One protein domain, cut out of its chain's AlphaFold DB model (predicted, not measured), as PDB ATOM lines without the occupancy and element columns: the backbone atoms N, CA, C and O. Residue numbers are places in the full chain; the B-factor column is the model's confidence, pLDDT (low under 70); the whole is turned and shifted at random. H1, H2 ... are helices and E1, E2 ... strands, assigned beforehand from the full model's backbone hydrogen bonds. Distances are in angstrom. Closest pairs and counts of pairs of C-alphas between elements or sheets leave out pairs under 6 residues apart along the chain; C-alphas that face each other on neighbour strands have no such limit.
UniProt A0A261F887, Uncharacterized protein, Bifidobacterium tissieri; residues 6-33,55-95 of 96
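AT A GLANCE: This is residues 6 to 33 and 55 to 95 of the 96 residues of an uncharacterized protein of Bifidobacterium tissieri (UniProt A0A261F887). Look first for a long, narrow hairpin of two strands, E1 and E2, and then for a string of helices set well away from it, in which the small H1 sits near H2 and H3 follows H2 end to end across a link. The two pieces form no common core, and within the string the helices do not pack side by side; residues 68 to 95 stand free. You have 69 printed residues with two named strands and three named helices, in the order E1, E2, H1, H2, H3, and the class is mixed, helices and strands; the sheet has the order E1 - E2, antiparallel. The whole is extended, with a radius of gyration of the C-alphas of 21.9 A, and its outline is flat, with spans of 51 by 47 by 26 A.

HOW THE PARTS SIT: Start at residue 6, where E1, residues 6 to 15, begins, and go through a tight link to E2, residues 21 to 31. The two form a hairpin of antiparallel neighbours, at 169 degrees between their directions. Look for N 14 and O 22 at 2.8 A and N 8 and O 28 at 3.0 A, both within hydrogen-bond range. Beyond the cut you reach H1, residues 55 to 58, and H2, residues 61 to 74. These two are close but not clearly touching, the closest C-alphas being those of Ile 55 and Lys 64, 7.0 A apart. H3, residues 81 to 93, is apart from H2, from H1 and from both strands. H2 is also apart from both strands. In H2 and H3 every O i to N i+4 pair is within hydrogen-bond range; H1 is too short for such a pair, and its one O i to N i+3 pair is not within range.

IN THESE COORDINATES: Find C-alpha 6 at (24.239, 92.464, 15.181); from there E1 runs 29.9 A to C-alpha 15. E2 runs 32.2 A from Arg 21 to Gly 31. H1 measures 5.3 A from Ile 55 to Cys 58. Find C-alpha 61 at (-3.041, 91.503, 33.056), where H2 begins its 19.9 A to Leu 74. H3 runs 18.4 A from Asp 81 to C-alpha 93 at (-9.988, 88.923, -15.278).

THE WHOLE: The two C-alphas farthest apart are those of Ala 18 and Thr 57, at 56.6 A. Residues 34 to 54 are not printed, and C-alphas 33 and 55 are 24.6 A apart across this cut. Of the links that are printed whole, E1 to E2 and H1 to H2 are tight, H2 to H3 is short, and none is long. The mean pLDDT of the printed part is 88.2; look for values under 70 at residues 31 to 33 and 93 to 95.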
ATOM      1  N   GLU A   6      24.750  91.902  16.425       75.88
ATOM      2  CA  GLU A   6      24.239  92.464  15.181       75.88
ATOM      3  C   GLU A   6      23.806  93.919  15.410       75.88
ATOM      4  O   GLU A   6      23.172  94.267  16.414       75.88
ATOM      5  N   ARG A   7      24.209  94.805  14.495       82.06
ATOM      6  CA  ARG A   7      23.934  96.244  14.566       82.06
ATOM      7  C   ARG A   7      23.305  96.704  13.260       82.06
ATOM      8  O   ARG A   7      24.005  96.835  12.259       82.06
ATOM      9  N   HIS A   8      22.018  97.033  13.291       86.06
ATOM     10  CA  HIS A   8      21.351  97.686  12.167       86.06
ATOM     11  C   HIS A   8      21.381  99.200  12.360       86.06
ATOM     12  O   HIS A   8      20.983  99.718  13.406       86.06
ATOM     13  N   THR A   9      21.858  99.913  11.341       88.25
ATOM     14  CA  THR A   9      21.897 101.379  11.326       88.25
ATOM     15  C   THR A   9      21.108 101.871  10.123       88.25
ATOM     16  O   THR A   9      21.450 101.540   8.991       88.25
ATOM     17  N   SER A  10      20.060 102.656  10.367       89.12
ATOM     18  CA  SER A  10      19.303 103.351   9.327       89.12
ATOM     19  C   SER A  10      19.600 104.842   9.397       89.12
ATOM     20  O   SER A  10      19.556 105.440  10.474       89.12
ATOM     21  N   VAL A  11      19.915 105.436   8.248       90.44
ATOM     22  CA  VAL A  11      20.186 106.870   8.118       90.44
ATOM     23  C   VAL A  11      19.190 107.451   7.132       90.44
ATOM     24  O   VAL A  11      19.149 107.050   5.972       90.44
ATOM     25  N   SER A  12      18.389 108.402   7.599       86.56
ATOM     26  CA  SER A  12      17.427 109.135   6.780       86.56
ATOM     27  C   SER A  12      17.819 110.603   6.738       86.56
ATOM     28  O   SER A  12      17.953 111.243   7.779       86.56
ATOM     29  N   VAL A  13      18.007 111.140   5.533       88.31
ATOM     30  CA  VAL A  13      18.312 112.557   5.312       88.31
ATOM     31  C   VAL A  13      17.131 113.182   4.591       88.31
ATOM     32  O   VAL A  13      16.740 112.726   3.520       88.31
ATOM     33  N   THR A  14      16.572 114.230   5.174       87.56
ATOM     34  CA  THR A  14      15.509 115.031   4.569       87.56
ATOM     35  C   THR A  14      15.985 116.471   4.482       87.56
ATOM     36  O   THR A  14      16.682 116.958   5.368       87.56
ATOM     37  N   SER A  15      15.678 117.144   3.382       86.31
ATOM     38  CA  SER A  15      15.942 118.572   3.227       86.31
ATOM     39  C   SER A  15      14.617 119.302   3.198       86.31
ATOM     40  O   SER A  15      13.730 118.925   2.431       86.31
ATOM     41  N   ASP A  16      14.493 120.340   4.008       83.69
ATOM     42  CA  ASP A  16      13.352 121.235   3.929       83.69
ATOM     43  C   ASP A  16      13.507 122.190   2.717       83.69
ATOM     44  O   ASP A  16      14.598 122.327   2.147       83.69
ATOM     45  N   PRO A  17      12.427 122.853   2.272       74.69
ATOM     46  CA  PRO A  17      12.500 123.814   1.170       74.69
ATOM     47  C   PRO A  17      13.277 125.100   1.515       74.69
ATOM     48  O   PRO A  17      13.541 125.896   0.616       74.69
ATOM     49  N   ALA A  18      13.663 125.308   2.780       82.25
ATOM     50  CA  ALA A  18      14.534 126.398   3.221       82.25
ATOM     51  C   ALA A  18      16.034 126.026   3.164       82.25
ATOM     52  O   ALA A  18      16.891 126.869   3.429       82.25
ATOM     53  N   GLY A  19      16.361 124.784   2.780       77.62
ATOM     54  CA  GLY A  19      17.726 124.281   2.629       77.62
ATOM     55  C   GLY A  19      18.326 123.658   3.894       77.62
ATOM     56  O   GLY A  19      19.492 123.253   3.876       77.62
ATOM     57  N   VAL A  20      17.562 123.538   4.982       85.75
ATOM     58  CA  VAL A  20      17.982 122.867   6.214       85.75
ATOM     59  C   VAL A  20      17.940 121.357   6.005       85.75
ATOM     60  O   VAL A  20      16.931 120.774   5.606       85.75
ATOM     61  N   ARG A  21      19.070 120.701   6.277       87.06
ATOM     62  CA  ARG A  21      19.207 119.245   6.194       87.06
ATOM     63  C   ARG A  21      18.944 118.622   7.559       87.06
ATOM     64  O   ARG A  21      19.748 118.764   8.475       87.06
ATOM     65  N   HIS A  22      17.841 117.899   7.668       87.06
ATOM     66  CA  HIS A  22      17.496 117.082   8.818       87.06
ATOM     67  C   HIS A  22      18.014 115.659   8.614       87.06
ATOM     68  O   HIS A  22      17.552 114.933   7.731       87.06
ATOM     69  N   THR A  23      18.957 115.248   9.459       89.88
ATOM     70  CA  THR A  23      19.499 113.886   9.470       89.88
ATOM     71  C   THR A  23      18.969 113.145  10.688       89.88
ATOM     72  O   THR A  23      19.205 113.564  11.818       89.88
ATOM     73  N   THR A  24      18.279 112.032  10.460       89.62
ATOM     74  CA  THR A  24      17.819 111.119  11.511       89.62
ATOM     75  C   THR A  24      18.610 109.823  11.426       89.62
ATOM     76  O   THR A  24      18.693 109.211  10.358       89.62
ATOM     77  N   ILE A  25      19.200 109.413  12.549       89.81
ATOM     78  CA  ILE A  25      19.954 108.165  12.670       89.81
ATOM     79  C   ILE A  25      19.211 107.266  13.651       89.81
ATOM     80  O   ILE A  25      19.081 107.606  14.826       89.81
ATOM     81  N   THR A  26      18.757 106.111  13.173       88.94
ATOM     82  CA  THR A  26      18.115 105.088  14.000       88.94
ATOM     83  C   THR A  26      19.053 103.896  14.112       88.94
ATOM     84  O   THR A  26      19.386 103.263  13.107       88.94
ATOM     85  N   GLN A  27      19.483 103.582  15.334       87.44
ATOM     86  CA  GLN A  27      20.373 102.459  15.617       87.44
ATOM     87  C   GLN A  27      19.638 101.399  16.434       87.44
ATOM     88  O   GLN A  27      19.109 101.693  17.502       87.44
ATOM     89  N   THR A  28      19.633 100.161  15.940       82.25
ATOM     90  CA  THR A  28      19.093  98.998  16.655       82.25
ATOM     91  C   THR A  28      20.233  98.020  16.921       82.25
ATOM     92  O   THR A  28      20.930  97.609  15.992       82.25
ATOM     93  N   VAL A  29      20.450  97.681  18.193       80.06
ATOM     94  CA  VAL A  29      21.498  96.746  18.628       80.06
ATOM     95  C   VAL A  29      20.826  95.495  19.171       80.06
ATOM     96  O   VAL A  29      20.071  95.577  20.135       80.06
ATOM     97  N   ILE A  30      21.117  94.347  18.562       77.50
ATOM     98  CA  ILE A  30      20.583  93.051  18.976       77.50
ATOM     99  C   ILE A  30      21.747  92.253  19.560       77.50
ATOM    100  O   ILE A  30      22.700  91.898  18.865       77.50
ATOM    101  N   GLY A  31      21.698  92.017  20.869       69.19
ATOM    102  CA  GLY A  31      22.623  91.107  21.532       69.19
ATOM    103  C   GLY A  31      22.053  89.699  21.499       69.19
ATOM    104  O   GLY A  31      21.037  89.450  22.146       69.19
ATOM    105  N   THR A  32      22.702  88.766  20.800       56.88
ATOM    106  CA  THR A  32      22.385  87.350  21.002       56.88
ATOM    107  C   THR A  32      23.013  86.950  22.331       56.88
ATOM    108  O   THR A  32      24.229  86.745  22.418       56.88
ATOM    109  N   ALA A  33      22.212  86.877  23.395       59.56
ATOM    110  CA  ALA A  33      22.622  86.098  24.546       59.56
ATOM    111  C   ALA A  33      22.817  84.674  24.021       59.56
ATOM    112  O   ALA A  33      21.865  84.037  23.576       59.56
ATOM    113  N   ILE A  55      -1.499  81.597  27.595       92.81
ATOM    114  CA  ILE A  55      -1.576  83.024  27.922       92.81
ATOM    115  C   ILE A  55      -2.207  83.251  29.305       92.81
ATOM    116  O   ILE A  55      -1.885  84.229  29.978       92.81
ATOM    117  N   ASN A  56      -3.109  82.376  29.756       93.12
ATOM    118  CA  ASN A  56      -3.823  82.593  31.013       93.12
ATOM    119  C   ASN A  56      -2.947  82.351  32.240       93.12
ATOM    120  O   ASN A  56      -3.120  83.051  33.241       93.12
ATOM    121  N   THR A  57      -2.015  81.405  32.139       93.06
ATOM    122  CA  THR A  57      -1.112  80.990  33.218       93.06
ATOM    123  C   THR A  57       0.266  81.643  33.128       93.06
ATOM    124  O   THR A  57       0.887  81.861  34.165       93.06
ATOM    125  N   CYS A  58       0.732  82.000  31.928       94.31
ATOM    126  CA  CYS A  58       2.057  82.586  31.721       94.31
ATOM    127  C   CYS A  58       2.100  84.120  31.768       94.31
ATOM    128  O   CYS A  58       3.194  84.661  31.908       94.31
ATOM    129  N   CYS A  59       0.963  84.817  31.630       96.00
ATOM    130  CA  CYS A  59       0.941  86.275  31.480       96.00
ATOM    131  C   CYS A  59       0.185  87.009  32.591       96.00
ATOM    132  O   CYS A  59      -0.867  86.557  33.066       96.00
ATOM    133  N   ASP A  60       0.674  88.204  32.922       97.56
ATOM    134  CA  ASP A  60      -0.042  89.170  33.756       97.56
ATOM    135  C   ASP A  60      -1.130  89.940  32.971       97.56
ATOM    136  O   ASP A  60      -1.286  89.790  31.754       97.56
ATOM    137  N   ASP A  61      -1.927  90.758  33.666       97.94
ATOM    138  CA  ASP A  61      -3.041  91.503  33.056       97.94
ATOM    139  C   ASP A  61      -2.576  92.503  31.987       97.94
ATOM    140  O   ASP A  61      -3.269  92.738  30.992       97.94
ATOM    141  N   ARG A  62      -1.385  93.084  32.159       97.81
ATOM    142  CA  ARG A  62      -0.828  94.055  31.216       97.81
ATOM    143  C   ARG A  62      -0.377  93.360  29.935       97.81
ATOM    144  O   ARG A  62      -0.623  93.866  28.840       97.81
ATOM    145  N   GLU A  63       0.291  92.224  30.061       97.94
ATOM    146  CA  GLU A  63       0.717  91.390  28.941       97.94
ATOM    147  C   GLU A  63      -0.487  90.850  28.171       97.94
ATOM    148  O   GLU A  63      -0.518  90.946  26.944       97.94
ATOM    149  N   LYS A  64      -1.520  90.378  28.876       97.56
ATOM    150  CA  LYS A  64      -2.790  89.947  28.271       97.56
ATOM    151  C   LYS A  64      -3.428  91.058  27.439       97.56
ATOM    152  O   LYS A  64      -3.758  90.821  26.277       97.56
ATOM    153  N   ALA A  65      -3.517  92.274  27.980       97.50
ATOM    154  CA  ALA A  65      -4.045  93.428  27.254       97.50
ATOM    155  C   ALA A  65      -3.204  93.769  26.007       97.50
ATOM    156  O   ALA A  65      -3.744  94.046  24.938       97.50
ATOM    157  N   MET A  66      -1.873  93.700  26.108       97.88
ATOM    158  CA  MET A  66      -0.987  93.927  24.963       97.88
ATOM    159  C   MET A  66      -1.179  92.865  23.872       97.88
ATOM    160  O   MET A  66      -1.251  93.202  22.690       97.88
ATOM    161  N   ILE A  67      -1.291  91.591  24.256       96.56
ATOM    162  CA  ILE A  67      -1.551  90.484  23.329       96.56
ATOM    163  C   ILE A  67      -2.895  90.681  22.624       96.56
ATOM    164  O   ILE A  67      -2.983  90.468  21.415       96.56
ATOM    165  N   GLU A  68      -3.933  91.100  23.345       95.75
ATOM    166  CA  GLU A  68      -5.248  91.391  22.770       95.75
ATOM    167  C   GLU A  68      -5.177  92.519  21.733       95.75
ATOM    168  O   GLU A  68      -5.650  92.350  20.608       95.75
ATOM    169  N   MET A  69      -4.496  93.622  22.054       96.25
ATOM    170  CA  MET A  69      -4.283  94.721  21.108       96.25
ATOM    171  C   MET A  69      -3.537  94.266  19.848       96.25
ATOM    172  O   MET A  69      -3.927  94.608  18.730       96.25
ATOM    173  N   LEU A  70      -2.478  93.467  20.009       96.06
ATOM    174  CA  LEU A  70      -1.721  92.920  18.883       96.06
ATOM    175  C   LEU A  70      -2.575  91.978  18.035       96.06
ATOM    176  O   LEU A  70      -2.498  92.024  16.808       96.06
ATOM    177  N   ARG A  71      -3.410  91.142  18.661       94.69
ATOM    178  CA  ARG A  71      -4.344  90.265  17.947       94.69
ATOM    179  C   ARG A  71      -5.338  91.071  17.127       94.69
ATOM    180  O   ARG A  71      -5.475  90.771  15.950       94.69
ATOM    181  N   ALA A  72      -5.953  92.100  17.702       93.94
ATOM    182  CA  ALA A  72      -6.886  92.962  16.978       93.94
ATOM    183  C   ALA A  72      -6.225  93.636  15.762       93.94
ATOM    184  O   ALA A  72      -6.826  93.730  14.695       93.94
ATOM    185  N   TYR A  73      -4.965  94.059  15.902       92.19
ATOM    186  CA  TYR A  73      -4.224  94.692  14.813       92.19
ATOM    187  C   TYR A  73      -3.804  93.707  13.711       92.19
ATOM    188  O   TYR A  73      -3.912  94.007  12.525       92.19
ATOM    189  N   LEU A  74      -3.303  92.528  14.091       93.88
ATOM    190  CA  LEU A  74      -2.737  91.547  13.157       93.88
ATOM    191  C   LEU A  74      -3.780  90.597  12.561       93.88
ATOM    192  O   LEU A  74      -3.538  90.000  11.513       93.88
ATOM    193  N   ARG A  75      -4.909  90.404  13.245       93.75
ATOM    194  CA  ARG A  75      -5.990  89.488  12.871       93.75
ATOM    195  C   ARG A  75      -7.322  90.239  12.906       93.75
ATOM    196  O   ARG A  75      -8.126  89.996  13.804       93.75
ATOM    197  N   PRO A  76      -7.541  91.165  11.963       90.88
ATOM    198  CA  PRO A  76      -8.814  91.861  11.868       90.88
ATOM    199  C   PRO A  76      -9.953  90.869  11.588       90.88
ATOM    200  O   PRO A  76      -9.759  89.886  10.870       90.88
ATOM    201  N   ASP A  77     -11.149  91.150  12.116       91.31
ATOM    202  CA  ASP A  77     -12.343  90.298  11.958       91.31
ATOM    203  C   ASP A  77     -12.753  90.101  10.492       91.31
ATOM    204  O   ASP A  77     -13.368  89.099  10.122       91.31
ATOM    205  N   GLY A  78     -12.418  91.073   9.648       90.75
ATOM    206  CA  GLY A  78     -12.693  91.060   8.223       90.75
ATOM    207  C   GLY A  78     -11.471  91.464   7.416       90.75
ATOM    208  O   GLY A  78     -10.622  92.243   7.856       90.75
ATOM    209  N   ALA A  79     -11.404  90.948   6.193       91.69
ATOM    210  CA  ALA A  79     -10.465  91.452   5.208       91.69
ATOM    211  C   ALA A  79     -10.793  92.921   4.867       91.69
ATOM    212  O   ALA A  79     -11.971  93.267   4.762       91.69
ATOM    213  N   PRO A  80      -9.782  93.778   4.646       92.62
ATOM    214  CA  PRO A  80     -10.013  95.157   4.234       92.62
ATOM    215  C   PRO A  80     -10.653  95.225   2.839       92.62
ATOM    216  O   PRO A  80     -10.339  94.415   1.961       92.62
ATOM    217  N   ASP A  81     -11.499  96.232   2.611       94.81
ATOM    218  CA  ASP A  81     -12.281  96.379   1.372       94.81
ATOM    219  C   ASP A  81     -11.414  96.389   0.110       94.81
ATOM    220  O   ASP A  81     -11.753  95.753  -0.886       94.81
ATOM    221  N   CYS A  82     -10.249  97.039   0.167       94.06
ATOM    222  CA  CYS A  82      -9.319  97.104  -0.959       94.06
ATOM    223  C   CYS A  82      -8.782  95.723  -1.370       94.06
ATOM    224  O   CYS A  82      -8.555  95.469  -2.554       94.06
ATOM    225  N   LEU A  83      -8.606  94.805  -0.411       94.12
ATOM    226  CA  LEU A  83      -8.190  93.435  -0.695       94.12
ATOM    227  C   LEU A  83      -9.326  92.662  -1.369       94.12
ATOM    228  O   LEU A  83      -9.093  91.978  -2.364       94.12
ATOM    229  N   ILE A  84     -10.556  92.807  -0.868       95.12
ATOM    230  CA  ILE A  84     -11.746  92.182  -1.458       95.12
ATOM    231  C   ILE A  84     -11.994  92.692  -2.880       95.12
ATOM    232  O   ILE A  84     -12.277  91.904  -3.784       95.12
ATOM    233  N   GLU A  85     -11.875  93.998  -3.106       95.88
ATOM    234  CA  GLU A  85     -12.026  94.606  -4.426       95.88
ATOM    235  C   GLU A  85     -10.982  94.076  -5.413       95.88
ATOM    236  O   GLU A  85     -11.337  93.642  -6.512       95.88
ATOM    237  N   ARG A  86      -9.714  94.017  -4.990       95.50
ATOM    238  CA  ARG A  86      -8.628  93.464  -5.803       95.50
ATOM    239  C   ARG A  86      -8.859  91.994  -6.143       95.50
ATOM    240  O   ARG A  86      -8.691  91.609  -7.295       95.50
ATOM    241  N   LEU A  87      -9.299  91.186  -5.178       94.88
ATOM    242  CA  LEU A  87      -9.661  89.786  -5.419       94.88
ATOM    243  C   LEU A  87     -10.782  89.666  -6.456       94.88
ATOM    244  O   LEU A  87     -10.677  88.874  -7.388       94.88
ATOM    245  N   ARG A  88     -11.832  90.489  -6.347       94.44
ATOM    246  CA  ARG A  88     -12.929  90.523  -7.329       94.44
ATOM    247  C   ARG A  88     -12.463  90.941  -8.718       94.44
ATOM    248  O   ARG A  88     -13.107  90.556  -9.688       94.44
ATOM    249  N   GLN A  89     -11.445  91.787  -8.829       94.56
ATOM    250  CA  GLN A  89     -10.870  92.159 -10.119       94.56
ATOM    251  C   GLN A  89     -10.094  90.986 -10.717       94.56
ATOM    252  O   GLN A  89     -10.441  90.540 -11.803       94.56
ATOM    253  N   CYS A  90      -9.158  90.401  -9.964       92.56
ATOM    254  CA  CYS A  90      -8.379  89.250 -10.422       92.56
ATOM    255  C   CYS A  90      -9.274  88.080 -10.859       92.56
ATOM    256  O   CYS A  90      -9.108  87.560 -11.954       92.56
ATOM    257  N   LEU A  91     -10.279  87.720 -10.055       92.62
ATOM    258  CA  LEU A  91     -11.195  86.620 -10.380       92.62
ATOM    259  C   LEU A  91     -12.131  86.926 -11.561       92.62
ATOM    260  O   LEU A  91     -12.655  86.001 -12.175       92.62
ATOM    261  N   ARG A  92     -12.377  88.204 -11.876       83.50
ATOM    262  CA  ARG A  92     -13.118  88.601 -13.084       83.50
ATOM    263  C   ARG A  92     -12.234  88.571 -14.328       83.50
ATOM    264  O   ARG A  92     -12.731  88.233 -15.398       83.50
ATOM    265  N   ASP A  93     -10.955  88.897 -14.181       68.94
ATOM    266  CA  ASP A  93      -9.988  88.923 -15.278       68.94
ATOM    267  C   ASP A  93      -9.547  87.508 -15.709       68.94
ATOM    268  O   ASP A  93      -9.208  87.317 -16.871       68.94
ATOM    269  N   GLU A  94      -9.635  86.495 -14.836       60.88
ATOM    270  CA  GLU A  94      -9.388  85.080 -15.193       60.88
ATOM    271  C   GLU A  94     -10.511  84.422 -16.026       60.88
ATOM    272  O   GLU A  94     -10.393  83.268 -16.432       60.88
ATOM    273  N   GLY A  95     -11.610  85.139 -16.290       60.78
ATOM    274  CA  GLY A  95     -12.743  84.662 -17.092       60.78
ATOM    275  C   GLY A  95     -12.773  85.147 -18.548       60.78
ATOM    276  O   GLY A  95     -13.803  84.973 -19.202       60.78
TER     277      GLY A  95